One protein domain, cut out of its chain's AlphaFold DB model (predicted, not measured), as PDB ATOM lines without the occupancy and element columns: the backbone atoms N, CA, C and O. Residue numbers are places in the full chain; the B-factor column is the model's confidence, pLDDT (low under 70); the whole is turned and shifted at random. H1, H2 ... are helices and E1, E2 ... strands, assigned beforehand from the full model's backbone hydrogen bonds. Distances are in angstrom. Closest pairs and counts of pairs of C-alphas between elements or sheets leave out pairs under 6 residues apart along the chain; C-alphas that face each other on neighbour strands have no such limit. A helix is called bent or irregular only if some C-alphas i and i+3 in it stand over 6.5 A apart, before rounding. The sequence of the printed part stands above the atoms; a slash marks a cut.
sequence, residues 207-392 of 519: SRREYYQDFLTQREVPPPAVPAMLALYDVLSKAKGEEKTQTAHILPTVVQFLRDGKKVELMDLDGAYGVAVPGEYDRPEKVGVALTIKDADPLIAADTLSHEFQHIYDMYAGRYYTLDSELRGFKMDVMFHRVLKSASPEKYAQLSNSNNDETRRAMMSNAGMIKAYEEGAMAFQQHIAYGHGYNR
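Overview. This is residues 207 to 392 of the 519 residues of an uncharacterized protein of Elusimicrobia bacterium RBG_16_66_12 (UniProt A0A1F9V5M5). Two long helices, H6 and H7, make a helical hairpin at the core, with a small three-stranded sheet covering one side of H6 and the hairpin H9 and H10 crossing H7 away from the sheet. H2 crosses H6 near the start of H6 and meets H7 near the ends of both, making a corner there, H4 crosses H6, H1 packs on H2, H3 packs on H7, and H8 packs on H9. The printed part has 186 residues and runs H1 to H4, E1 to E3, then H5 to H10; the sheet's order is E1, E3, E2, mixed, and the class is mostly helix. It is compact and rounded, with a radius of gyration of the C-alphas of 15.4 A and spans of 41 by 37 by 34 A.

Along the chain. H1, residues 209 to 218, begins at C-alpha 209 (29.171, -19.878, -38.358). H2 holds residues 226 to 236, H3 241 to 247 and H4 250 to 259. The strands are E1, 263 to 267, E2, 274 to 278, and E3, 284 to 290, 18.0 A long. H5, 291 to 295, is irregular, with C-alphas 291 and 294 7.3 A apart. H6, 298 to 316, is 25.9 A long, and H7, 323 to 343, 29.7 A. H8 is 345 to 352; H9, 357 to 375, is 27.2 A long; H10, 377 to 387, ends at C-alpha 387 (3.092, -39.074, -24.008).

Arrangement. H7 is the hub, touching six helices. It touches H6 at a steep tilt of 41 degrees, opposite ways, closest at the C-alphas of His 307 and Gly 329, 4.3 A. H6 is on the sheet at a height of 8.4 A over it, along E2. E1 and E3 are parallel, with N 267 and O 289 at 2.8 A; E3 and E2 are antiparallel, with N 288 and O 275 at 2.8 A. H4 and H5 only graze the sheet. H2 touches H6 about perpendicular at 78 degrees, C-alphas of Ala 228 and Pro 298 being closest at 4.5 A. H9 touches H7 with residues 366 to 373 alone, closest at Val 334 and Ile 370, C-alphas 5.4 A apart. H7 and H8 touch only at the corner. Each O i to N i+4 pair is within hydrogen-bond range in H1, H2, H4 and H6 to H10; H3 has 2 of 3, and H5 has 0 of 1, with 1 of 2 O i to N i+3 pairs.

Size, cuts and confidence. The C-alphas of Glu 280 and Glu 346 are farthest apart, at 43.3 A. The printed part has no cut and no long link. Its mean pLDDT is 83.7, with residues 270 to 271, 278 to 283, 317 to 324 and 376 to 392 under 70.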
ATOM      1  N   SER A 207      31.779 -17.381 -32.437       93.56
ATOM      2  CA  SER A 207      31.636 -15.995 -32.909       93.56
ATOM      3  C   SER A 207      31.136 -15.886 -34.352       93.56
ATOM      4  O   SER A 207      30.593 -14.847 -34.733       93.56
ATOM      5  N   ARG A 208      31.346 -16.928 -35.165       94.06
ATOM      6  CA  ARG A 208      30.933 -17.000 -36.571       94.06
ATOM      7  C   ARG A 208      30.590 -18.431 -36.952       94.06
ATOM      8  O   ARG A 208      31.239 -19.371 -36.496       94.06
ATOM      9  N   ARG A 209      29.625 -18.577 -37.860       95.25
ATOM     10  CA  ARG A 209      29.171 -19.878 -38.358       95.25
ATOM     11  C   ARG A 209      30.302 -20.651 -39.035       95.25
ATOM     12  O   ARG A 209      30.428 -21.852 -38.827       95.25
ATOM     13  N   GLU A 210      31.142 -19.962 -39.804       96.88
ATOM     14  CA  GLU A 210      32.281 -20.563 -40.504       96.88
ATOM     15  C   GLU A 210      33.301 -21.135 -39.513       96.88
ATOM     16  O   GLU A 210      33.766 -22.255 -39.682       96.88
ATOM     17  N   TYR A 211      33.587 -20.417 -38.421       97.44
ATOM     18  CA  TYR A 211      34.523 -20.894 -37.397       97.44
ATOM     19  C   TYR A 211      33.990 -22.108 -36.645       97.44
ATOM     20  O   TYR A 211      34.762 -23.006 -36.306       97.44
ATOM     21  N   TYR A 212      32.682 -22.151 -36.397       97.44
ATOM     22  CA  TYR A 212      32.042 -23.320 -35.817       97.44
ATOM     23  C   TYR A 212      32.104 -24.519 -36.775       97.44
ATOM     24  O   TYR A 212      32.494 -25.607 -36.362       97.44
ATOM     25  N   GLN A 213      31.830 -24.318 -38.067       97.69
ATOM     26  CA  GLN A 213      31.940 -25.362 -39.091       97.69
ATOM     27  C   GLN A 213      33.368 -25.919 -39.228       97.69
ATOM     28  O   GLN A 213      33.562 -27.139 -39.249       97.69
ATOM     29  N   ASP A 214      34.368 -25.039 -39.280       97.19
ATOM     30  CA  ASP A 214      35.780 -25.425 -39.322       97.19
ATOM     31  C   ASP A 214      36.162 -26.212 -38.065       97.19
ATOM     32  O   ASP A 214      36.844 -27.233 -38.148       97.19
ATOM     33  N   PHE A 215      35.679 -25.776 -36.898       97.38
ATOM     34  CA  PHE A 215      35.906 -26.466 -35.634       97.38
ATOM     35  C   PHE A 215      35.292 -27.874 -35.619       97.38
ATOM     36  O   PHE A 215      35.979 -28.811 -35.217       97.38
ATOM     37  N   LEU A 216      34.052 -28.055 -36.092       97.38
ATOM     38  CA  LEU A 216      33.425 -29.382 -36.202       97.38
ATOM     39  C   LEU A 216      34.252 -30.316 -37.100       97.38
ATOM     40  O   LEU A 216      34.468 -31.475 -36.753       97.38
ATOM     41  N   THR A 217      34.766 -29.791 -38.214       94.94
ATOM     42  CA  THR A 217      35.605 -30.549 -39.155       94.94
ATOM     43  C   THR A 217      36.946 -30.934 -38.526       94.94
ATOM     44  O   THR A 217      37.360 -32.087 -38.604       94.94
ATOM     45  N   GLN A 218      37.611 -29.995 -37.843       96.00
ATOM     46  CA  GLN A 218      38.869 -30.245 -37.122       96.00
ATOM     47  C   GLN A 218      38.714 -31.255 -35.981       96.00
ATOM     48  O   GLN A 218      39.686 -31.898 -35.595       96.00
ATOM     49  N   ARG A 219      37.510 -31.364 -35.414       95.75
ATOM     50  CA  ARG A 219      37.164 -32.317 -34.352       95.75
ATOM     51  C   ARG A 219      36.554 -33.610 -34.881       95.75
ATOM     52  O   ARG A 219      36.009 -34.373 -34.093       95.75
ATOM     53  N   GLU A 220      36.676 -33.851 -36.186       94.81
ATOM     54  CA  GLU A 220      36.290 -35.101 -36.844       94.81
ATOM     55  C   GLU A 220      34.809 -35.466 -36.647       94.81
ATOM     56  O   GLU A 220      34.449 -36.643 -36.633       94.81
ATOM     57  N   VAL A 221      33.924 -34.468 -36.519       96.00
ATOM     58  CA  VAL A 221      32.477 -34.724 -36.506       96.00
ATOM     59  C   VAL A 221      32.083 -35.366 -37.845       96.00
ATOM     60  O   VAL A 221      32.422 -34.812 -38.898       96.00
ATOM     61  N   PRO A 222      31.368 -36.509 -37.846       95.25
ATOM     62  CA  PRO A 222      31.030 -37.223 -39.068       95.25
ATOM     63  C   PRO A 222      30.311 -36.313 -40.073       95.25
ATOM     64  O   PRO A 222      29.342 -35.653 -39.688       95.25
ATOM     65  N   PRO A 223      30.698 -36.308 -41.367       96.00
ATOM     66  CA  PRO A 223      30.063 -35.457 -42.374       96.00
ATOM     67  C   PRO A 223      28.524 -35.543 -42.417       96.00
ATOM     68  O   PRO A 223      27.898 -34.497 -42.576       96.00
ATOM     69  N   PRO A 224      27.886 -36.719 -42.207       94.31
ATOM     70  CA  PRO A 224      26.426 -36.818 -42.096       94.31
ATOM     71  C   PRO A 224      25.796 -36.012 -40.949       94.31
ATOM     72  O   PRO A 224      24.665 -35.562 -41.086       94.31
ATOM     73  N   ALA A 225      26.506 -35.817 -39.833       94.44
ATOM     74  CA  ALA A 225      26.003 -35.108 -38.653       94.44
ATOM     75  C   ALA A 225      26.241 -33.587 -38.718       94.44
ATOM     76  O   ALA A 225      25.560 -32.817 -38.039       94.44
ATOM     77  N   VAL A 226      27.189 -33.130 -39.548       96.50
ATOM     78  CA  VAL A 226      27.549 -31.706 -39.667       96.50
ATOM     79  C   VAL A 226      26.346 -30.811 -40.013       96.50
ATOM     80  O   VAL A 226      26.196 -29.784 -39.351       96.50
ATOM     81  N   PRO A 227      25.451 -31.151 -40.968       97.00
ATOM     82  CA  PRO A 227      24.278 -30.324 -41.261       97.00
ATOM     83  C   PRO A 227      23.379 -30.077 -40.045       97.00
ATOM     84  O   PRO A 227      22.940 -28.946 -39.843       97.00
ATOM     85  N   ALA A 228      23.148 -31.096 -39.213       95.69
ATOM     86  CA  ALA A 228      22.341 -30.974 -38.000       95.69
ATOM     87  C   ALA A 228      23.040 -30.104 -36.940       95.69
ATOM     88  O   ALA A 228      22.426 -29.214 -36.357       95.69
ATOM     89  N   MET A 229      24.354 -30.265 -36.759       96.81
ATOM     90  CA  MET A 229      25.143 -29.426 -35.847       96.81
ATOM     91  C   MET A 229      25.158 -27.951 -36.275       96.81
ATOM     92  O   MET A 229      25.101 -27.054 -35.434       96.81
ATOM     93  N   LEU A 230      25.213 -27.682 -37.582       97.88
ATOM     94  CA  LEU A 230      25.114 -26.322 -38.114       97.88
ATOM     95  C   LEU A 230      23.702 -25.754 -37.965       97.88
ATOM     96  O   LEU A 230      23.564 -24.591 -37.602       97.88
ATOM     97  N   ALA A 231      22.663 -26.564 -38.180       96.75
ATOM     98  CA  ALA A 231      21.281 -26.164 -37.941       96.75
ATOM     99  C   ALA A 231      21.036 -25.815 -36.459       96.75
ATOM    100  O   ALA A 231      20.403 -24.798 -36.172       96.75
ATOM    101  N   LEU A 232      21.623 -26.573 -35.524       96.06
ATOM    102  CA  LEU A 232      21.617 -26.263 -34.091       96.06
ATOM    103  C   LEU A 232      22.214 -24.874 -33.809       96.06
ATOM    104  O   LEU A 232      21.594 -24.056 -33.127       96.06
ATOM    105  N   TYR A 233      23.388 -24.580 -34.380       97.31
ATOM    106  CA  TYR A 233      24.016 -23.258 -34.291       97.31
ATOM    107  C   TYR A 233      23.131 -22.160 -34.892       97.31
ATOM    108  O   TYR A 233      22.908 -21.123 -34.263       97.31
ATOM    109  N   ASP A 234      22.602 -22.381 -36.094       96.56
ATOM    110  CA  ASP A 234      21.824 -21.394 -36.848       96.56
ATOM    111  C   ASP A 234      20.503 -21.020 -36.152       96.56
ATOM    112  O   ASP A 234      20.026 -19.890 -36.311       96.56
ATOM    113  N   VAL A 235      19.926 -21.939 -35.368       96.25
ATOM    114  CA  VAL A 235      18.750 -21.684 -34.525       96.25
ATOM    115  C   VAL A 235      19.159 -21.008 -33.217       96.25
ATOM    116  O   VAL A 235      18.747 -19.875 -32.963       96.25
ATOM    117  N   LEU A 236      20.002 -21.649 -32.401       94.75
ATOM    118  CA  LEU A 236      20.279 -21.182 -31.038       94.75
ATOM    119  C   LEU A 236      21.058 -19.859 -30.989       94.75
ATOM    120  O   LEU A 236      20.846 -19.057 -30.081       94.75
ATOM    121  N   SER A 237      21.881 -19.548 -31.998       94.38
ATOM    122  CA  SER A 237      22.553 -18.240 -32.098       94.38
ATOM    123  C   SER A 237      21.587 -17.058 -32.276       94.38
ATOM    124  O   SER A 237      21.969 -15.908 -32.043       94.38
ATOM    125  N   LYS A 238      20.328 -17.320 -32.659       94.62
ATOM    126  CA  LYS A 238      19.273 -16.310 -32.841       94.62
ATOM    127  C   LYS A 238      18.310 -16.215 -31.656       94.62
ATOM    128  O   LYS A 238      17.383 -15.402 -31.718       94.62
ATOM    129  N   ALA A 239      18.513 -17.003 -30.598       91.88
ATOM    130  CA  ALA A 239      17.680 -16.966 -29.402       91.88
ATOM    131  C   ALA A 239      17.666 -15.560 -28.770       91.88
ATOM    132  O   ALA A 239      18.680 -14.853 -28.724       91.88
ATOM    133  N   LYS A 240      16.500 -15.138 -28.274       90.00
ATOM    134  CA  LYS A 240      16.273 -13.839 -27.614       90.00
ATOM    135  C   LYS A 240      15.538 -14.055 -26.293       90.00
ATOM    136  O   LYS A 240      15.073 -15.155 -26.038       90.00
ATOM    137  N   GLY A 241      15.446 -13.011 -25.470       89.81
ATOM    138  CA  GLY A 241      14.612 -13.023 -24.265       89.81
ATOM    139  C   GLY A 241      14.928 -14.174 -23.308       89.81
ATOM    140  O   GLY A 241      16.095 -14.461 -23.037       89.81
ATOM    141  N   GLU A 242      13.872 -14.807 -22.805       84.75
ATOM    142  CA  GLU A 242      13.959 -15.946 -21.891       84.75
ATOM    143  C   GLU A 242      14.599 -17.163 -22.567       84.75
ATOM    144  O   GLU A 242      15.475 -17.792 -21.977       84.75
ATOM    145  N   GLU A 243      14.261 -17.443 -23.830       87.12
ATOM    146  CA  GLU A 243      14.815 -18.572 -24.578       87.12
ATOM    147  C   GLU A 243      16.338 -18.473 -24.692       87.12
ATOM    148  O   GLU A 243      17.032 -19.480 -24.567       87.12
ATOM    149  N   LYS A 244      16.887 -17.262 -24.871       87.69
ATOM    150  CA  LYS A 244      18.342 -17.052 -24.883       87.69
ATOM    151  C   LYS A 244      18.973 -17.455 -23.559       87.69
ATOM    152  O   LYS A 244      19.990 -18.133 -23.566       87.69
ATOM    153  N   THR A 245      18.392 -17.035 -22.439       82.94
ATOM    154  CA  THR A 245      18.908 -17.360 -21.103       82.94
ATOM    155  C   THR A 245      18.865 -18.865 -20.854       82.94
ATOM    156  O   THR A 245      19.840 -19.428 -20.372       82.94
ATOM    157  N   GLN A 246      17.766 -19.514 -21.241       81.56
ATOM    158  CA  GLN A 246      17.532 -20.941 -21.019       81.56
ATOM    159  C   GLN A 246      18.332 -21.851 -21.965       81.56
ATOM    160  O   GLN A 246      18.499 -23.022 -21.662       81.56
ATOM    161  N   THR A 247      18.812 -21.349 -23.110       87.38
ATOM    162  CA  THR A 247      19.557 -22.134 -24.122       87.38
ATOM    163  C   THR A 247      21.039 -21.765 -24.223       87.38
ATOM    164  O   THR A 247      21.784 -22.407 -24.969       87.38
ATOM    165  N   ALA A 248      21.490 -20.739 -23.489       87.75
ATOM    166  CA  ALA A 248      22.820 -20.145 -23.638       87.75
ATOM    167  C   ALA A 248      23.973 -21.141 -23.451       87.75
ATOM    168  O   ALA A 248      25.055 -20.926 -23.996       87.75
ATOM    169  N   HIS A 249      23.762 -22.211 -22.687       87.38
ATOM    170  CA  HIS A 249      24.783 -23.203 -22.359       87.38
ATOM    171  C   HIS A 249      24.962 -24.292 -23.421       87.38
ATOM    172  O   HIS A 249      26.027 -24.906 -23.451       87.38
ATOM    173  N   ILE A 250      24.000 -24.522 -24.322       92.62
ATOM    174  CA  ILE A 250      24.041 -25.671 -25.248       92.62
ATOM    175  C   ILE A 250      25.197 -25.571 -26.246       92.62
ATOM    176  O   ILE A 250      26.049 -26.457 -26.294       92.62
ATOM    177  N   LEU A 251      25.291 -24.482 -27.019       94.88
ATOM    178  CA  LEU A 251      26.378 -24.320 -27.997       94.88
ATOM    179  C   LEU A 251      27.772 -24.314 -27.340       94.88
ATOM    180  O   LEU A 251      28.668 -24.995 -27.847       94.88
ATOM    181  N   PRO A 252      27.988 -23.618 -26.203       92.94
ATOM    182  CA  PRO A 252      29.218 -23.767 -25.432       92.94
ATOM    183  C   PRO A 252      29.516 -25.208 -25.014       92.94
ATOM    184  O   PRO A 252      30.666 -25.636 -25.119       92.94
ATOM    185  N   THR A 253      28.497 -25.962 -24.591       92.06
ATOM    186  CA  THR A 253      28.639 -27.366 -24.180       92.06
ATOM    187  C   THR A 253      29.135 -28.228 -25.330       92.06
ATOM    188  O   THR A 253      30.080 -28.988 -25.141       92.06
ATOM    189  N   VAL A 254      28.596 -28.052 -26.540       95.19
ATOM    190  CA  VAL A 254      29.077 -28.759 -27.739       95.19
ATOM    191  C   VAL A 254      30.568 -28.506 -27.977       95.19
ATOM    192  O   VAL A 254      31.350 -29.435 -28.195       95.19
ATOM    193  N   VAL A 255      30.982 -27.236 -27.930       94.62
ATOM    194  CA  VAL A 255      32.379 -26.856 -28.179       94.62
ATOM    195  C   VAL A 255      33.298 -27.419 -27.104       94.62
ATOM    196  O   VAL A 255      34.375 -27.923 -27.426       94.62
ATOM    197  N   GLN A 256      32.890 -27.337 -25.837       89.69
ATOM    198  CA  GLN A 256      33.668 -27.857 -24.720       89.69
ATOM    199  C   GLN A 256      33.789 -29.384 -24.790       89.69
ATOM    200  O   GLN A 256      34.894 -29.911 -24.707       89.69
ATOM    201  N   PHE A 257      32.688 -30.077 -25.071       91.81
ATOM    202  CA  PHE A 257      32.646 -31.525 -25.246       91.81
ATOM    203  C   PHE A 257      33.655 -32.019 -26.294       91.81
ATOM    204  O   PHE A 257      34.490 -32.874 -26.003       91.81
ATOM    205  N   LEU A 258      33.659 -31.415 -27.485       94.00
ATOM    206  CA  LEU A 258      34.605 -31.777 -28.549       94.00
ATOM    207  C   LEU A 258      36.054 -31.363 -28.229       94.00
ATOM    208  O   LEU A 258      37.014 -31.981 -28.698       94.00
ATOM    209  N   ARG A 259      36.250 -30.309 -27.429       91.00
ATOM    210  CA  ARG A 259      37.587 -29.903 -26.961       91.00
ATOM    211  C   ARG A 259      38.195 -30.882 -25.985       91.00
ATOM    212  O   ARG A 259      39.395 -31.129 -26.094       91.00
ATOM    213  N   ASP A 260      37.367 -31.456 -25.124       86.38
ATOM    214  CA  ASP A 260      37.750 -32.478 -24.151       86.38
ATOM    215  C   ASP A 260      38.052 -33.837 -24.812       86.38
ATOM    216  O   ASP A 260      38.283 -34.833 -24.128       86.38
ATOM    217  N   GLY A 261      38.083 -33.887 -26.150       87.88
ATOM    218  CA  GLY A 261      38.421 -35.074 -26.929       87.88
ATOM    219  C   GLY A 261      37.278 -36.082 -27.030       87.88
ATOM    220  O   GLY A 261      37.503 -37.202 -27.486       87.88
ATOM    221  N   LYS A 262      36.066 -35.700 -26.606       92.38
ATOM    222  CA  LYS A 262      34.854 -36.508 -26.759       92.38
ATOM    223  C   LYS A 262      34.377 -36.474 -28.205       92.38
ATOM    224  O   LYS A 262      34.710 -35.554 -28.954       92.38
ATOM    225  N   LYS A 263      33.617 -37.493 -28.605       92.31
ATOM    226  CA  LYS A 263      33.295 -37.731 -30.015       92.31
ATOM    227  C   LYS A 263      31.801 -37.694 -30.292       92.31
ATOM    228  O   LYS A 263      30.986 -38.079 -29.458       92.31
ATOM    229  N   VAL A 264      31.477 -37.253 -31.503       93.06
ATOM    230  CA  VAL A 264      30.199 -37.528 -32.160       93.06
ATOM    231  C   VAL A 264      30.453 -38.696 -33.105       93.06
ATOM    232  O   VAL A 264      31.358 -38.612 -33.931       93.06
ATOM    233  N   GLU A 265      29.711 -39.790 -32.976       93.50
ATOM    234  CA  GLU A 265      29.960 -41.015 -33.744       93.50
ATOM    235  C   GLU A 265      28.687 -41.522 -34.405       93.50
ATOM    236  O   GLU A 265      27.604 -41.430 -33.835       93.50
ATOM    237  N   LEU A 266      28.822 -42.097 -35.601       90.44
ATOM    238  CA  LEU A 266      27.707 -42.786 -36.236       90.44
ATOM    239  C   LEU A 266      27.475 -44.134 -35.553       90.44
ATOM    240  O   LEU A 266      28.409 -44.920 -35.388       90.44
ATOM    241  N   MET A 267      26.230 -44.394 -35.178       88.38
ATOM    242  CA  MET A 267      25.806 -45.592 -34.469       88.38
ATOM    243  C   MET A 267      24.532 -46.156 -35.095       88.38
ATOM    244  O   MET A 267      23.739 -45.432 -35.702       88.38
ATOM    245  N   ASP A 268      24.357 -47.466 -34.952       83.50
ATOM    246  CA  ASP A 268      23.091 -48.121 -35.259       83.50
ATOM    247  C   ASP A 268      22.128 -47.853 -34.097       83.50
ATOM    248  O   ASP A 268      22.310 -48.380 -32.997       83.50
ATOM    249  N   LEU A 269      21.194 -46.928 -34.316       77.38
ATOM    250  CA  LEU A 269      20.213 -46.491 -33.329       77.38
ATOM    251  C   LEU A 269      18.823 -46.885 -33.819       77.38
ATOM    252  O   LEU A 269      18.430 -46.528 -34.932       77.38
ATOM    253  N   ASP A 270      18.072 -47.584 -32.974       63.78
ATOM    254  CA  ASP A 270      16.683 -47.930 -33.261       63.78
ATOM    255  C   ASP A 270      15.765 -46.763 -32.864       63.78
ATOM    256  O   ASP A 270      15.579 -46.468 -31.683       63.78
ATOM    257  N   GLY A 271      15.230 -46.056 -33.862       63.84
ATOM    258  CA  GLY A 271      14.158 -45.069 -33.682       63.84
ATOM    259  C   GLY A 271      14.542 -43.673 -33.164       63.84
ATOM    260  O   GLY A 271      13.652 -42.830 -33.075       63.84
ATOM    261  N   ALA A 272      15.817 -43.385 -32.875       71.94
ATOM    262  CA  ALA A 272      16.292 -42.065 -32.425       71.94
ATOM    263  C   ALA A 272      17.399 -41.512 -33.340       71.94
ATOM    264  O   ALA A 272      18.230 -42.276 -33.819       71.94
ATOM    265  N   TYR A 273      17.444 -40.191 -33.572       79.81
ATOM    266  CA  TYR A 273      18.482 -39.559 -34.409       79.81
ATOM    267  C   TYR A 273      19.796 -39.283 -33.665       79.81
ATOM    268  O   TYR A 273      20.846 -39.167 -34.304       79.81
ATOM    269  N   GLY A 274      19.751 -39.196 -32.336       81.62
ATOM    270  CA  GLY A 274      20.905 -39.005 -31.470       81.62
ATOM    271  C   GLY A 274      20.691 -39.678 -30.116       81.62
ATOM    272  O   GLY A 274      19.560 -40.000 -29.773       81.62
ATOM    273  N   VAL A 275      21.784 -39.931 -29.395       83.88
ATOM    274  CA  VAL A 275      21.767 -40.379 -27.997       83.88
ATOM    275  C   VAL A 275      23.052 -39.950 -27.284       83.88
ATOM    276  O   VAL A 275      24.161 -40.176 -27.782       83.88
ATOM    277  N   ALA A 276      22.933 -39.339 -26.111       82.56
ATOM    278  CA  ALA A 276      24.046 -39.106 -25.206       82.56
ATOM    279  C   ALA A 276      24.451 -40.436 -24.559       82.56
ATOM    280  O   ALA A 276      23.661 -41.093 -23.886       82.56
ATOM    281  N   VAL A 277      25.699 -40.852 -24.767       77.75
ATOM    282  CA  VAL A 277      26.229 -42.087 -24.185       77.75
ATOM    283  C   VAL A 277      27.054 -41.718 -22.949       77.75
ATOM    284  O   VAL A 277      28.118 -41.095 -23.097       77.75
ATOM    285  N   PRO A 278      26.585 -42.068 -21.736       67.62
ATOM    286  CA  PRO A 278      27.356 -41.874 -20.518       67.62
ATOM    287  C   PRO A 278      28.514 -42.876 -20.454       67.62
ATOM    288  O   PRO A 278      28.354 -44.056 -20.767       67.62
ATOM    289  N   GLY A 279      29.673 -42.396 -20.011       64.00
ATOM    290  CA  GLY A 279      30.817 -43.222 -19.640       64.00
ATOM    291  C   GLY A 279      30.797 -43.595 -18.158       64.00
ATOM    292  O   GLY A 279      29.753 -43.628 -17.506       64.00
ATOM    293  N   GLU A 280      31.970 -43.868 -17.586       58.47
ATOM    294  CA  GLU A 280      32.085 -44.117 -16.146       58.47
ATOM    295  C   GLU A 280      31.590 -42.916 -15.324       58.47
ATOM    296  O   GLU A 280      31.972 -41.773 -15.594       58.47
ATOM    297  N   TYR A 281      30.776 -43.196 -14.299       50.19
ATOM    298  CA  TYR A 281      30.201 -42.197 -13.387       50.19
ATOM    299  C   TYR A 281      29.382 -41.107 -14.088       50.19
ATOM    300  O   TYR A 281      29.507 -39.933 -13.747       50.19
ATOM    301  N   ASP A 282      28.613 -41.491 -15.115       59.72
ATOM    302  CA  ASP A 282      27.813 -40.586 -15.949       59.72
ATOM    303  C   ASP A 282      28.622 -39.416 -16.523       59.72
ATOM    304  O   ASP A 282      28.085 -38.366 -16.858       59.72
ATOM    305  N   ARG A 283      29.943 -39.572 -16.676       68.94
ATOM    306  CA  ARG A 283      30.745 -38.576 -17.386       68.94
ATOM    307  C   ARG A 283      30.404 -38.634 -18.869       68.94
ATOM    308  O   ARG A 283      30.243 -39.729 -19.408       68.94
ATOM    309  N   PRO A 284      30.401 -37.495 -19.571       76.44
ATOM    310  CA  PRO A 284      30.110 -37.502 -20.992       76.44
ATOM    311  C   PRO A 284      31.198 -38.292 -21.729       76.44
ATOM    312  O   PRO A 284      32.391 -37.983 -21.614       76.44
ATOM    313  N   GLU A 285      30.811 -39.338 -22.459       82.94
ATOM    314  CA  GLU A 285      31.737 -40.157 -23.249       82.94
ATOM    315  C   GLU A 285      31.637 -39.810 -24.729       82.94
ATOM    316  O   GLU A 285      32.626 -39.387 -25.336       82.94
ATOM    317  N   LYS A 286      30.438 -39.953 -25.296       90.38
ATOM    318  CA  LYS A 286      30.177 -39.657 -26.702       90.38
ATOM    319  C   LYS A 286      28.718 -39.279 -26.947       90.38
ATOM    320  O   LYS A 286      27.853 -39.546 -26.119       90.38
ATOM    321  N   VAL A 287      28.455 -38.685 -28.106       91.38
ATOM    322  CA  VAL A 287      27.101 -38.537 -28.652       91.38
ATOM    323  C   VAL A 287      26.997 -39.462 -29.857       91.38
ATOM    324  O   VAL A 287      27.692 -39.275 -30.859       91.38
ATOM    325  N   GLY A 288      26.172 -40.497 -29.730       89.69
ATOM    326  CA  GLY A 288      25.824 -41.385 -30.828       89.69
ATOM    327  C   GLY A 288      24.828 -40.703 -31.752       89.69
ATOM    328  O   GLY A 288      23.917 -40.029 -31.288       89.69
ATOM    329  N   VAL A 289      24.999 -40.866 -33.055       90.75
ATOM    330  CA  VAL A 289      24.143 -40.286 -34.087       90.75
ATOM    331  C   VAL A 289      23.718 -41.378 -35.053       90.75
ATOM    332  O   VAL A 289      24.555 -42.152 -35.515       90.75
ATOM    333  N   ALA A 290      22.432 -41.439 -35.390       88.12
ATOM    334  CA  ALA A 290      21.918 -42.486 -36.261       88.12
ATOM    335  C   ALA A 290      22.544 -42.437 -37.658       88.12
ATOM    336  O   ALA A 290      22.741 -41.368 -38.240       88.12
ATOM    337  N   LEU A 291      22.763 -43.608 -38.259       87.50
ATOM    338  CA  LEU A 291      23.200 -43.724 -39.658       87.50
ATOM    339  C   LEU A 291      22.239 -43.037 -40.649       87.50
ATOM    340  O   LEU A 291      22.664 -42.587 -41.717       87.50
ATOM    341  N   THR A 292      20.959 -42.937 -40.286       87.19
ATOM    342  CA  THR A 292      19.882 -42.312 -41.066       87.19
ATOM    343  C   THR A 292      19.801 -40.794 -40.898       87.19
ATOM    344  O   THR A 292      18.999 -40.161 -41.580       87.19
ATOM    345  N   ILE A 293      20.642 -40.166 -40.060       86.94
ATOM    346  CA  ILE A 293      20.568 -38.712 -39.811       86.94
ATOM    347  C   ILE A 293      20.697 -37.876 -41.094       86.94
ATOM    348  O   ILE A 293      20.114 -36.802 -41.200       86.94
ATOM    349  N   LYS A 294      21.434 -38.376 -42.094       86.31
ATOM    350  CA  LYS A 294      21.616 -37.711 -43.396       86.31
ATOM    351  C   LYS A 294      20.314 -37.551 -44.188       86.31
ATOM    352  O   LYS A 294      20.255 -36.699 -45.070       86.31
ATOM    353  N   ASP A 295      19.322 -38.396 -43.908       87.12
ATOM    354  CA  ASP A 295      18.044 -38.446 -44.616       87.12
ATOM    355  C   ASP A 295      16.964 -37.622 -43.879       87.12
ATOM    356  O   ASP A 295      15.887 -37.373 -44.422       87.12
ATOM    357  N   ALA A 296      17.265 -37.158 -42.660       86.38
ATOM    358  CA  ALA A 296      16.402 -36.305 -41.852       86.38
ATOM    359  C   ALA A 296      16.476 -34.832 -42.291       86.38
ATOM    360  O   ALA A 296      17.507 -34.362 -42.784       86.38
ATOM    361  N   ASP A 297      15.413 -34.052 -42.046       91.94
ATOM    362  CA  ASP A 297      15.538 -32.590 -42.126       91.94
ATOM    363  C   ASP A 297      16.529 -32.126 -41.033       91.94
ATOM    364  O   ASP A 297      16.333 -32.465 -39.859       91.94
ATOM    365  N   PRO A 298      17.578 -31.349 -41.373       94.31
ATOM    366  CA  PRO A 298      18.602 -30.942 -40.413       94.31
ATOM    367  C   PRO A 298      18.068 -30.218 -39.176       94.31
ATOM    368  O   PRO A 298      18.710 -30.286 -38.134       94.31
ATOM    369  N   LEU A 299      16.918 -29.537 -39.257       94.31
ATOM    370  CA  LEU A 299      16.308 -28.868 -38.102       94.31
ATOM    371  C   LEU A 299      15.637 -29.851 -37.142       94.31
ATOM    372  O   LEU A 299      15.643 -29.603 -35.942       94.31
ATOM    373  N   ILE A 300      15.096 -30.961 -37.651       91.44
ATOM    374  CA  ILE A 300      14.546 -32.036 -36.814       91.44
ATOM    375  C   ILE A 300      15.683 -32.809 -36.147       91.44
ATOM    376  O   ILE A 300      15.629 -33.088 -34.958       91.44
ATOM    377  N   ALA A 301      16.757 -33.091 -36.884       92.00
ATOM    378  CA  ALA A 301      17.940 -33.702 -36.293       92.00
ATOM    379  C   ALA A 301      18.624 -32.775 -35.265       92.00
ATOM    380  O   ALA A 301      19.112 -33.241 -34.240       92.00
ATOM    381  N   ALA A 302      18.649 -31.460 -35.514       94.31
ATOM    382  CA  ALA A 302      19.193 -30.473 -34.581       94.31
ATOM    383  C   ALA A 302      18.396 -30.368 -33.276       94.31
ATOM    384  O   ALA A 302      19.010 -30.167 -32.235       94.31
ATOM    385  N   ASP A 303      17.071 -30.512 -33.337       92.19
ATOM    386  CA  ASP A 303      16.188 -30.587 -32.169       92.19
ATOM    387  C   ASP A 303      16.625 -31.731 -31.246       92.19
ATOM    388  O   ASP A 303      17.052 -31.482 -30.121       92.19
ATOM    389  N   THR A 304      16.708 -32.952 -31.791       89.44
ATOM    390  CA  THR A 304      17.222 -34.121 -31.062       89.44
ATOM    391  C   THR A 304      18.634 -33.887 -30.528       89.44
ATOM    392  O   THR A 304      18.914 -34.175 -29.377       89.44
ATOM    393  N   LEU A 305      19.553 -33.315 -31.311       92.12
ATOM    394  CA  LEU A 305      20.898 -33.036 -30.795       92.12
ATOM    395  C   LEU A 305      20.889 -31.988 -29.672       92.12
ATOM    396  O   LEU A 305      21.709 -32.076 -28.764       92.12
ATOM    397  N   SER A 306      19.982 -31.009 -29.703       93.25
ATOM    398  CA  SER A 306      19.838 -30.027 -28.623       93.25
ATOM    399  C   SER A 306      19.426 -30.692 -27.307       93.25
ATOM    400  O   SER A 306      20.006 -30.369 -26.266       93.25
ATOM    401  N   HIS A 307      18.525 -31.675 -27.392       91.31
ATOM    402  CA  HIS A 307      18.141 -32.569 -26.310       91.31
ATOM    403  C   HIS A 307      19.358 -33.315 -25.754       91.31
ATOM    404  O   HIS A 307      19.692 -33.198 -24.577       91.31
ATOM    405  N   GLU A 308      20.103 -34.016 -26.612       90.12
ATOM    406  CA  GLU A 308      21.241 -34.822 -26.164       90.12
ATOM    407  C   GLU A 308      22.353 -33.971 -25.540       90.12
ATOM    408  O   GLU A 308      22.967 -34.347 -24.541       90.12
ATOM    409  N   PHE A 309      22.611 -32.778 -26.083       92.25
ATOM    410  CA  PHE A 309      23.601 -31.871 -25.505       92.25
ATOM    411  C   PHE A 309      23.145 -31.232 -24.187       92.25
ATOM    412  O   PHE A 309      24.007 -30.794 -23.420       92.25
ATOM    413  N   GLN A 310      21.847 -31.236 -23.867       90.00
ATOM    414  CA  GLN A 310      21.379 -30.953 -22.511       90.00
ATOM    415  C   GLN A 310      21.802 -32.051 -21.534       90.00
ATOM    416  O   GLN A 310      22.247 -31.728 -20.433       90.00
ATOM    417  N   HIS A 311      21.733 -33.326 -21.923       85.19
ATOM    418  CA  HIS A 311      22.240 -34.418 -21.086       85.19
ATOM    419  C   HIS A 311      23.748 -34.324 -20.905       85.19
ATOM    420  O   HIS A 311      24.236 -34.431 -19.787       85.19
ATOM    421  N   ILE A 312      24.497 -34.022 -21.969       86.56
ATOM    422  CA  ILE A 312      25.943 -33.781 -21.859       86.56
ATOM    423  C   ILE A 312      26.245 -32.614 -20.908       86.56
ATOM    424  O   ILE A 312      27.183 -32.701 -20.113       86.56
ATOM    425  N   TYR A 313      25.468 -31.530 -20.971       85.38
ATOM    426  CA  TYR A 313      25.596 -30.416 -20.032       85.38
ATOM    427  C   TYR A 313      25.342 -30.874 -18.592       85.38
ATOM    428  O   TYR A 313      26.154 -30.590 -17.714       85.38
ATOM    429  N   ASP A 314      24.258 -31.614 -18.362       77.19
ATOM    430  CA  ASP A 314      23.905 -32.153 -17.051       77.19
ATOM    431  C   ASP A 314      25.031 -33.043 -16.499       77.19
ATOM    432  O   ASP A 314      25.478 -32.837 -15.371       77.19
ATOM    433  N   MET A 315      25.579 -33.940 -17.320       75.38
ATOM    434  CA  MET A 315      26.712 -34.798 -16.959       75.38
ATOM    435  C   MET A 315      27.945 -33.981 -16.541       75.38
ATOM    436  O   MET A 315      28.595 -34.279 -15.538       75.38
ATOM    437  N   TYR A 316      28.272 -32.912 -17.273       73.19
ATOM    438  CA  TYR A 316      29.361 -32.010 -16.888       73.19
ATOM    439  C   TYR A 316      29.073 -31.213 -15.612       73.19
ATOM    440  O   TYR A 316      29.997 -30.925 -14.847       73.19
ATOM    441  N   ALA A 317      27.809 -30.872 -15.376       69.44
ATOM    442  CA  ALA A 317      27.340 -30.226 -14.158       69.44
ATOM    443  C   ALA A 317      27.302 -31.180 -12.946       69.44
ATOM    444  O   ALA A 317      26.966 -30.753 -11.842       69.44
ATOM    445  N   GLY A 318      27.669 -32.457 -13.127       57.47
ATOM    446  CA  GLY A 318      27.614 -33.477 -12.082       57.47
ATOM    447  C   GLY A 318      26.188 -33.931 -11.772       57.47
ATOM    448  O   GLY A 318      25.929 -34.425 -10.678       57.47
ATOM    449  N   ARG A 319      25.259 -33.728 -12.712       64.31
ATOM    450  CA  ARG A 319      23.890 -34.230 -12.646       64.31
ATOM    451  C   ARG A 319      23.800 -35.554 -13.381       64.31
ATOM    452  O   ARG A 319      24.326 -35.714 -14.478       64.31
ATOM    453  N   TYR A 320      23.083 -36.478 -12.770       58.09
ATOM    454  CA  TYR A 320      22.876 -37.810 -13.312       58.09
ATOM    455  C   TYR A 320      21.846 -37.811 -14.439       58.09
ATOM    456  O   TYR A 320      20.956 -36.953 -14.487       58.09
ATOM    457  N   TYR A 321      21.947 -38.809 -15.316       60.34
ATOM    458  CA  TYR A 321      21.014 -39.000 -16.424       60.34
ATOM    459  C   TYR A 321      19.695 -39.626 -15.925       60.34
ATOM    460  O   TYR A 321      19.453 -40.826 -16.027       60.34
ATOM    461  N   THR A 322      18.875 -38.803 -15.270       60.22
ATOM    462  CA  THR A 322      17.609 -39.186 -14.614       60.22
ATOM    463  C   THR A 322      16.395 -38.666 -15.386       60.22
ATOM    464  O   THR A 322      16.560 -37.880 -16.320       60.22
ATOM    465  N   LEU A 323      15.167 -38.974 -14.933       58.56
ATOM    466  CA  LEU A 323      13.968 -38.281 -15.422       58.56
ATOM    467  C   LEU A 323      14.119 -36.754 -15.348       58.56
ATOM    468  O   LEU A 323      13.695 -36.064 -16.260       58.56
ATOM    469  N   ASP A 324      14.753 -36.195 -14.316       63.31
ATOM    470  CA  ASP A 324      14.960 -34.743 -14.248       63.31
ATOM    471  C   ASP A 324      15.882 -34.243 -15.377       63.31
ATOM    472  O   ASP A 324      15.720 -33.118 -15.850       63.31
ATOM    473  N   SER A 325      16.831 -35.071 -15.828       70.06
ATOM    474  CA  SER A 325      17.645 -34.773 -17.011       70.06
ATOM    475  C   SER A 325      16.823 -34.857 -18.293       70.06
ATOM    476  O   SER A 325      16.884 -33.926 -19.089       70.06
ATOM    477  N   GLU A 326      15.981 -35.882 -18.451       75.38
ATOM    478  CA  GLU A 326      15.002 -36.008 -19.549       75.38
ATOM    479  C   GLU A 326      14.052 -34.805 -19.603       75.38
ATOM    480  O   GLU A 326      13.868 -34.196 -20.651       75.38
ATOM    481  N   LEU A 327      13.509 -34.371 -18.461       73.06
ATOM    482  CA  LEU A 327      12.664 -33.177 -18.378       73.06
ATOM    483  C   LEU A 327      13.399 -31.925 -18.861       73.06
ATOM    484  O   LEU A 327      12.806 -31.084 -19.537       73.06
ATOM    485  N   ARG A 328      14.686 -31.780 -18.529       80.31
ATOM    486  CA  ARG A 328      15.501 -30.677 -19.049       80.31
ATOM    487  C   ARG A 328      15.776 -30.841 -20.543       80.31
ATOM    488  O   ARG A 328      15.675 -29.844 -21.248       80.31
ATOM    489  N   GLY A 329      16.065 -32.052 -21.021       85.19
ATOM    490  CA  GLY A 329      16.250 -32.368 -22.443       85.19
ATOM    491  C   GLY A 329      15.033 -31.961 -23.268       85.19
ATOM    492  O   GLY A 329      15.123 -31.094 -24.130       85.19
ATOM    493  N   PHE A 330      13.849 -32.435 -22.885       85.25
ATOM    494  CA  PHE A 330      12.592 -32.049 -23.526       85.25
ATOM    495  C   PHE A 330      12.251 -30.565 -23.358       85.25
ATOM    496  O   PHE A 330      11.634 -29.953 -24.232       85.25
ATOM    497  N   LYS A 331      12.656 -29.925 -22.251       88.25
ATOM    498  CA  LYS A 331      12.534 -28.462 -22.133       88.25
ATOM    499  C   LYS A 331      13.386 -27.776 -23.202       88.25
ATOM    500  O   LYS A 331      12.953 -26.752 -23.738       88.25
ATOM    501  N   MET A 332      14.559 -28.318 -23.529       90.31
ATOM    502  CA  MET A 332      15.381 -27.789 -24.613       90.31
ATOM    503  C   MET A 332      14.706 -27.923 -25.969       90.31
ATOM    504  O   MET A 332      14.761 -26.950 -26.714       90.31
ATOM    505  N   ASP A 333      13.967 -29.000 -26.230       89.50
ATOM    506  CA  ASP A 333      13.163 -29.139 -27.455       89.50
ATOM    507  C   ASP A 333      12.099 -28.029 -27.538       89.50
ATOM    508  O   ASP A 333      11.978 -27.311 -28.537       89.50
ATOM    509  N   VAL A 334      11.372 -27.776 -26.440       90.50
ATOM    510  CA  VAL A 334      10.405 -26.663 -26.359       90.50
ATOM    511  C   VAL A 334      11.081 -25.322 -26.664       90.50
ATOM    512  O   VAL A 334      10.565 -24.531 -27.464       90.50
ATOM    513  N   MET A 335      12.234 -25.047 -26.045       92.81
ATOM    514  CA  MET A 335      12.973 -23.804 -26.283       92.81
ATOM    515  C   MET A 335      13.478 -23.720 -27.727       92.81
ATOM    516  O   MET A 335      13.330 -22.675 -28.362       92.81
ATOM    517  N   PHE A 336      14.018 -24.809 -28.274       94.19
ATOM    518  CA  PHE A 336      14.523 -24.891 -29.640       94.19
ATOM    519  C   PHE A 336      13.426 -24.546 -30.648       94.19
ATOM    520  O   PHE A 336      13.618 -23.679 -31.503       94.19
ATOM    521  N   HIS A 337      12.233 -25.128 -30.498       93.88
ATOM    522  CA  HIS A 337      11.092 -24.849 -31.372       93.88
ATOM    523  C   HIS A 337      10.551 -23.427 -31.223       93.88
ATOM    524  O   HIS A 337      10.190 -22.807 -32.226       93.88
ATOM    525  N   ARG A 338      10.546 -22.851 -30.013       93.25
ATOM    526  CA  ARG A 338      10.207 -21.427 -29.810       93.25
ATOM    527  C   ARG A 338      11.205 -20.499 -30.504       93.25
ATOM    528  O   ARG A 338      10.802 -19.553 -31.194       93.25
ATOM    529  N   VAL A 339      12.500 -20.791 -30.392       94.94
ATOM    530  CA  VAL A 339      13.550 -20.038 -31.090       94.94
ATOM    531  C   VAL A 339      13.397 -20.197 -32.599       94.94
ATOM    532  O   VAL A 339      13.361 -19.194 -33.302       94.94
ATOM    533  N   LEU A 340      13.216 -21.415 -33.112       94.94
ATOM    534  CA  LEU A 340      13.024 -21.665 -34.540       94.94
ATOM    535  C   LEU A 340      11.798 -20.924 -35.088       94.94
ATOM    536  O   LEU A 340      11.887 -20.249 -36.116       94.94
ATOM    537  N   LYS A 341      10.669 -20.990 -34.378       94.44
ATOM    538  CA  LYS A 341       9.427 -20.308 -34.760       94.44
ATOM    539  C   LYS A 341       9.586 -18.792 -34.802       94.44
ATOM    540  O   LYS A 341       9.031 -18.159 -35.694       94.44
ATOM    541  N   SER A 342      10.330 -18.206 -33.866       93.38
ATOM    542  CA  SER A 342      10.555 -16.754 -33.821       93.38
ATOM    543  C   SER A 342      11.630 -16.280 -34.807       93.38
ATOM    544  O   SER A 342      11.484 -15.226 -35.425       93.38
ATOM    545  N   ALA A 343      12.698 -17.056 -34.982       91.44
ATOM    546  CA  ALA A 343      13.842 -16.709 -35.816       91.44
ATOM    547  C   ALA A 343      13.621 -17.021 -37.302       91.44
ATOM    548  O   ALA A 343      14.258 -16.410 -38.161       91.44
ATOM    549  N   SER A 344      12.773 -17.997 -37.630       91.75
ATOM    550  CA  SER A 344      12.460 -18.398 -39.008       91.75
ATOM    551  C   SER A 344      11.022 -18.935 -39.128       91.75
ATOM    552  O   SER A 344      10.829 -20.128 -39.384       91.75
ATOM    553  N   PRO A 345       9.998 -18.064 -38.994       91.25
ATOM    554  CA  PRO A 345       8.589 -18.471 -38.976       91.25
ATOM    555  C   PRO A 345       8.159 -19.261 -40.217       91.25
ATOM    556  O   PRO A 345       7.422 -20.238 -40.112       91.25
ATOM    557  N   GLU A 346       8.650 -18.872 -41.395       92.00
ATOM    558  CA  GLU A 346       8.339 -19.537 -42.666       92.00
ATOM    559  C   GLU A 346       8.872 -20.970 -42.701       92.00
ATOM    560  O   GLU A 346       8.157 -21.891 -43.093       92.00
ATOM    561  N   LYS A 347      10.107 -21.187 -42.233       91.62
ATOM    562  CA  LYS A 347      10.708 -22.523 -42.178       91.62
ATOM    563  C   LYS A 347      10.013 -23.396 -41.132       91.62
ATOM    564  O   LYS A 347       9.733 -24.558 -41.410       91.62
ATOM    565  N   TYR A 348       9.652 -22.832 -39.978       92.19
ATOM    566  CA  TYR A 348       8.838 -23.526 -38.975       92.19
ATOM    567  C   TYR A 348       7.469 -23.950 -39.541       92.19
ATOM    568  O   TYR A 348       7.023 -25.082 -39.336       92.19
ATOM    569  N   ALA A 349       6.812 -23.070 -40.304       91.12
ATOM    570  CA  ALA A 349       5.552 -23.380 -40.974       91.12
ATOM    571  C   ALA A 349       5.716 -24.459 -42.058       91.12
ATOM    572  O   ALA A 349       4.854 -25.327 -42.182       91.12
ATOM    573  N   GLN A 350       6.821 -24.454 -42.810       92.00
ATOM    574  CA  GLN A 350       7.134 -25.513 -43.777       92.00
ATOM    575  C   GLN A 350       7.314 -26.875 -43.098       92.00
ATOM    576  O   GLN A 350       6.743 -27.855 -43.566       92.00
ATOM    577  N   LEU A 351       8.052 -26.940 -41.983       91.06
ATOM    578  CA  LEU A 351       8.224 -28.179 -41.215       91.06
ATOM    579  C   LEU A 351       6.887 -28.695 -40.675       91.06
ATOM    580  O   LEU A 351       6.572 -29.874 -40.820       91.06
ATOM    581  N   SER A 352       6.074 -27.795 -40.117       87.69
ATOM    582  CA  SER A 352       4.748 -28.127 -39.575       87.69
ATOM    583  C   SER A 352       3.799 -28.702 -40.636       87.69
ATOM    584  O   SER A 352       2.929 -29.503 -40.311       87.69
ATOM    585  N   ASN A 353       3.981 -28.308 -41.900       87.50
ATOM    586  CA  ASN A 353       3.189 -28.766 -43.045       87.50
ATOM    587  C   ASN A 353       3.955 -29.757 -43.939       87.50
ATOM    588  O   ASN A 353       3.611 -29.931 -45.108       87.50
ATOM    589  N   SER A 354       5.020 -30.375 -43.424       87.75
ATOM    590  CA  SER A 354       5.845 -31.294 -44.204       87.75
ATOM    591  C   SER A 354       5.065 -32.549 -44.605       87.75
ATOM    592  O   SER A 354       4.333 -33.150 -43.813       87.75
ATOM    593  N   ASN A 355       5.280 -32.988 -45.847       82.88
ATOM    594  CA  ASN A 355       4.762 -34.266 -46.336       82.88
ATOM    595  C   ASN A 355       5.566 -35.464 -45.804       82.88
ATOM    596  O   ASN A 355       5.084 -36.589 -45.888       82.88
ATOM    597  N   ASN A 356       6.753 -35.241 -45.232       86.88
ATOM    598  CA  ASN A 356       7.542 -36.295 -44.601       86.88
ATOM    599  C   ASN A 356       6.888 -36.727 -43.270       86.88
ATOM    600  O   ASN A 356       6.666 -35.899 -42.383       86.88
ATOM    601  N   ASP A 357       6.577 -38.021 -43.134       80.12
ATOM    602  CA  ASP A 357       5.910 -38.588 -41.951       80.12
ATOM    603  C   ASP A 357       6.728 -38.444 -40.657       80.12
ATOM    604  O   ASP A 357       6.150 -38.256 -39.589       80.12
ATOM    605  N   GLU A 358       8.058 -38.532 -40.716       78.31
ATOM    606  CA  GLU A 358       8.941 -38.360 -39.553       78.31
ATOM    607  C   GLU A 358       8.973 -36.900 -39.105       78.31
ATOM    608  O   GLU A 358       8.714 -36.612 -37.937       78.31
ATOM    609  N   THR A 359       9.153 -35.963 -40.042       84.44
ATOM    610  CA  THR A 359       9.081 -34.522 -39.755       84.44
ATOM    611  C   THR A 359       7.724 -34.137 -39.172       84.44
ATOM    612  O   THR A 359       7.659 -33.430 -38.170       84.44
ATOM    613  N   ARG A 360       6.622 -34.624 -39.755       80.94
ATOM    614  CA  ARG A 360       5.271 -34.322 -39.265       80.94
ATOM    615  C   ARG A 360       5.045 -34.865 -37.858       80.94
ATOM    616  O   ARG A 360       4.504 -34.150 -37.018       80.94
ATOM    617  N   ARG A 361       5.469 -36.108 -37.590       77.50
ATOM    618  CA  ARG A 361       5.378 -36.720 -36.255       77.50
ATOM    619  C   ARG A 361       6.159 -35.914 -35.221       77.50
ATOM    620  O   ARG A 361       5.583 -35.590 -34.187       77.50
ATOM    621  N   ALA A 362       7.398 -35.523 -35.526       81.94
ATOM    622  CA  ALA A 362       8.211 -34.684 -34.643       81.94
ATOM    623  C   ALA A 362       7.531 -33.331 -34.354       81.94
ATOM    624  O   ALA A 362       7.337 -32.963 -33.199       81.94
ATOM    625  N   MET A 363       7.046 -32.632 -35.386       84.50
ATOM    626  CA  MET A 363       6.365 -31.342 -35.209       84.50
ATOM    627  C   MET A 363       5.055 -31.449 -34.408       84.50
ATOM    628  O   MET A 363       4.755 -30.569 -33.600       84.50
ATOM    629  N   MET A 364       4.270 -32.516 -34.598       79.12
ATOM    630  CA  MET A 364       3.056 -32.764 -33.807       79.12
ATOM    631  C   MET A 364       3.378 -33.101 -32.348       79.12
ATOM    632  O   MET A 364       2.715 -32.591 -31.444       79.12
ATOM    633  N   SER A 365       4.397 -33.935 -32.135       78.06
ATOM    634  CA  SER A 365       4.919 -34.292 -30.816       78.06
ATOM    635  C   SER A 365       5.320 -33.035 -30.039       78.06
ATOM    636  O   SER A 365       4.818 -32.785 -28.943       78.06
ATOM    637  N   ASN A 366       6.102 -32.154 -30.666       82.31
ATOM    638  CA  ASN A 366       6.584 -30.927 -30.036       82.31
ATOM    639  C   ASN A 366       5.471 -29.912 -29.771       82.31
ATOM    640  O   ASN A 366       5.501 -29.220 -28.758       82.31
ATOM    641  N   ALA A 367       4.438 -29.846 -30.614       83.12
ATOM    642  CA  ALA A 367       3.268 -29.019 -30.326       83.12
ATOM    643  C   ALA A 367       2.529 -29.477 -29.052       83.12
ATOM    644  O   ALA A 367       2.087 -28.639 -28.262       83.12
ATOM    645  N   GLY A 368       2.415 -30.793 -28.833       79.00
ATOM    646  CA  GLY A 368       1.885 -31.358 -27.589       79.00
ATOM    647  C   GLY A 368       2.757 -31.012 -26.381       79.00
ATOM    648  O   GLY A 368       2.241 -30.603 -25.341       79.00
ATOM    649  N   MET A 369       4.071 -31.084 -26.565       84.44
ATOM    650  CA  MET A 369       5.073 -30.823 -25.537       84.44
ATOM    651  C   MET A 369       5.120 -29.348 -25.110       84.44
ATOM    652  O   MET A 369       5.090 -29.048 -23.918       84.44
ATOM    653  N   ILE A 370       5.091 -28.412 -26.068       86.69
ATOM    654  CA  ILE A 370       4.995 -26.964 -25.813       86.69
ATOM    655  C   ILE A 370       3.730 -26.654 -25.011       86.69
ATOM    656  O   ILE A 370       3.786 -25.919 -24.026       86.69
ATOM    657  N   LYS A 371       2.593 -27.243 -25.399       85.94
ATOM    658  CA  LYS A 371       1.330 -27.059 -24.681       85.94
ATOM    659  C   LYS A 371       1.431 -27.567 -23.240       85.94
ATOM    660  O   LYS A 371       1.023 -26.869 -22.319       85.94
ATOM    661  N   ALA A 372       2.002 -28.753 -23.039       77.88
ATOM    662  CA  ALA A 372       2.199 -29.315 -21.707       77.88
ATOM    663  C   ALA A 372       3.145 -28.459 -20.845       77.88
ATOM    664  O   ALA A 372       2.884 -28.265 -19.661       77.88
ATOM    665  N   TYR A 373       4.200 -27.895 -21.443       83.12
ATOM    666  CA  TYR A 373       5.112 -26.960 -20.779       83.12
ATOM    667  C   TYR A 373       4.387 -25.692 -20.307       83.12
ATOM    668  O   TYR A 373       4.588 -25.239 -19.182       83.12
ATOM    669  N   GLU A 374       3.503 -25.144 -21.140       84.00
ATOM    670  CA  GLU A 374       2.702 -23.952 -20.830       84.00
ATOM    671  C   GLU A 374       1.623 -24.203 -19.770       84.00
ATOM    672  O   GLU A 374       1.305 -23.304 -18.992       84.00
ATOM    673  N   GLU A 375       1.085 -25.423 -19.695       78.56
ATOM    674  CA  GLU A 375       0.160 -25.850 -18.635       78.56
ATOM    675  C   GLU A 375       0.852 -26.011 -17.267       78.56
ATOM    676  O   GLU A 375       0.183 -26.033 -16.230       78.56
ATOM    677  N   GLY A 376       2.186 -26.080 -17.255       69.44
ATOM    678  CA  GLY A 376       3.023 -26.058 -16.062       69.44
ATOM    679  C   GLY A 376       3.780 -27.362 -15.804       69.44
ATOM    680  O   GLY A 376       3.572 -28.386 -16.451       69.44
ATOM    681  N   ALA A 377       4.653 -27.318 -14.793       64.75
ATOM    682  CA  ALA A 377       5.605 -28.373 -14.430       64.75
ATOM    683  C   ALA A 377       5.016 -29.794 -14.428       64.75
ATOM    684  O   ALA A 377       5.575 -30.714 -15.017       64.75
ATOM    685  N   MET A 378       3.859 -29.954 -13.781       56.91
ATOM    686  CA  MET A 378       3.190 -31.244 -13.645       56.91
ATOM    687  C   MET A 378       2.690 -31.764 -14.997       56.91
ATOM    688  O   MET A 378       2.910 -32.924 -15.323       56.91
ATOM    689  N   ALA A 379       2.033 -30.920 -15.799       64.31
ATOM    690  CA  ALA A 379       1.520 -31.316 -17.110       64.31
ATOM    691  C   ALA A 379       2.664 -31.683 -18.064       64.31
ATOM    692  O   ALA A 379       2.574 -32.673 -18.788       64.31
ATOM    693  N   PHE A 380       3.767 -30.939 -18.001       68.19
ATOM    694  CA  PHE A 380       4.979 -31.215 -18.759       68.19
ATOM    695  C   PHE A 380       5.616 -32.556 -18.388       68.19
ATOM    696  O   PHE A 380       5.846 -33.394 -19.257       68.19
ATOM    697  N   GLN A 381       5.808 -32.804 -17.089       64.25
ATOM    698  CA  GLN A 381       6.333 -34.074 -16.597       64.25
ATOM    699  C   GLN A 381       5.441 -35.253 -16.993       64.25
ATOM    700  O   GLN A 381       5.941 -36.298 -17.401       64.25
ATOM    701  N   GLN A 382       4.121 -35.077 -16.922       61.81
ATOM    702  CA  GLN A 382       3.149 -36.074 -17.365       61.81
ATOM    703  C   GLN A 382       3.260 -36.349 -18.868       61.81
ATOM    704  O   GLN A 382       3.239 -37.499 -19.297       61.81
ATOM    705  N   HIS A 383       3.391 -35.305 -19.680       69.25
ATOM    706  CA  HIS A 383       3.519 -35.464 -21.122       69.25
ATOM    707  C   HIS A 383       4.788 -36.228 -21.505       69.25
ATOM    708  O   HIS A 383       4.744 -37.083 -22.381       69.25
ATOM    709  N   ILE A 384       5.894 -35.981 -20.809       68.00
ATOM    710  CA  ILE A 384       7.161 -36.665 -21.068       68.00
ATOM    711  C   ILE A 384       7.110 -38.114 -20.595       68.00
ATOM    712  O   ILE A 384       7.367 -39.025 -21.377       68.00
ATOM    713  N   ALA A 385       6.689 -38.333 -19.349       57.44
ATOM    714  CA  ALA A 385       6.632 -39.665 -18.763       57.44
ATOM    715  C   ALA A 385       5.631 -40.599 -19.472       57.44
ATOM    716  O   ALA A 385       5.839 -41.809 -19.469       57.44
ATOM    717  N   TYR A 386       4.560 -40.066 -20.084       56.78
ATOM    718  CA  TYR A 386       3.447 -40.885 -20.599       56.78
ATOM    719  C   TYR A 386       3.028 -40.600 -22.053       56.78
ATOM    720  O   TYR A 386       2.148 -41.287 -22.575       56.78
ATOM    721  N   GLY A 387       3.588 -39.586 -22.720       50.75
ATOM    722  CA  GLY A 387       3.092 -39.074 -24.008       50.75
ATOM    723  C   GLY A 387       3.977 -39.324 -25.233       50.75
ATOM    724  O   GLY A 387       3.440 -39.406 -26.337       50.75
ATOM    725  N   HIS A 388       5.295 -39.491 -25.081       50.72
ATOM    726  CA  HIS A 388       6.230 -39.561 -26.223       50.72
ATOM    727  C   HIS A 388       6.493 -40.961 -26.790       50.72
ATOM    728  O   HIS A 388       7.438 -41.151 -27.548       50.72
ATOM    729  N   GLY A 389       5.665 -41.958 -26.468       43.50
ATOM    730  CA  GLY A 389       5.898 -43.312 -26.974       43.50
ATOM    731  C   GLY A 389       7.228 -43.900 -26.494       43.50
ATOM    732  O   GLY A 389       7.803 -44.731 -27.195       43.50
ATOM    733  N   TYR A 390       7.693 -43.498 -25.300       43.09
ATOM    734  CA  TYR A 390       8.675 -44.260 -24.533       43.09
ATOM    735  C   TYR A 390       8.087 -45.650 -24.305       43.09
ATOM    736  O   TYR A 390       7.427 -45.911 -23.309       43.09
ATOM    737  N   ASN A 391       8.314 -46.558 -25.254       35.38
ATOM    738  CA  ASN A 391       7.910 -47.956 -25.157       35.38
ATOM    739  C   ASN A 391       8.779 -48.753 -24.171       35.38
ATOM    740  O   ASN A 391       8.666 -49.970 -24.080       35.38
ATOM    741  N   ARG A 392       9.591 -48.057 -23.376       42.44
ATOM    742  CA  ARG A 392      10.411 -48.581 -22.283       42.44
ATOM    743  C   ARG A 392       9.637 -48.598 -20.959       42.44
ATOM    744  O   ARG A 392      10.194 -48.335 -19.901       42.44
TER     745      ARG A 392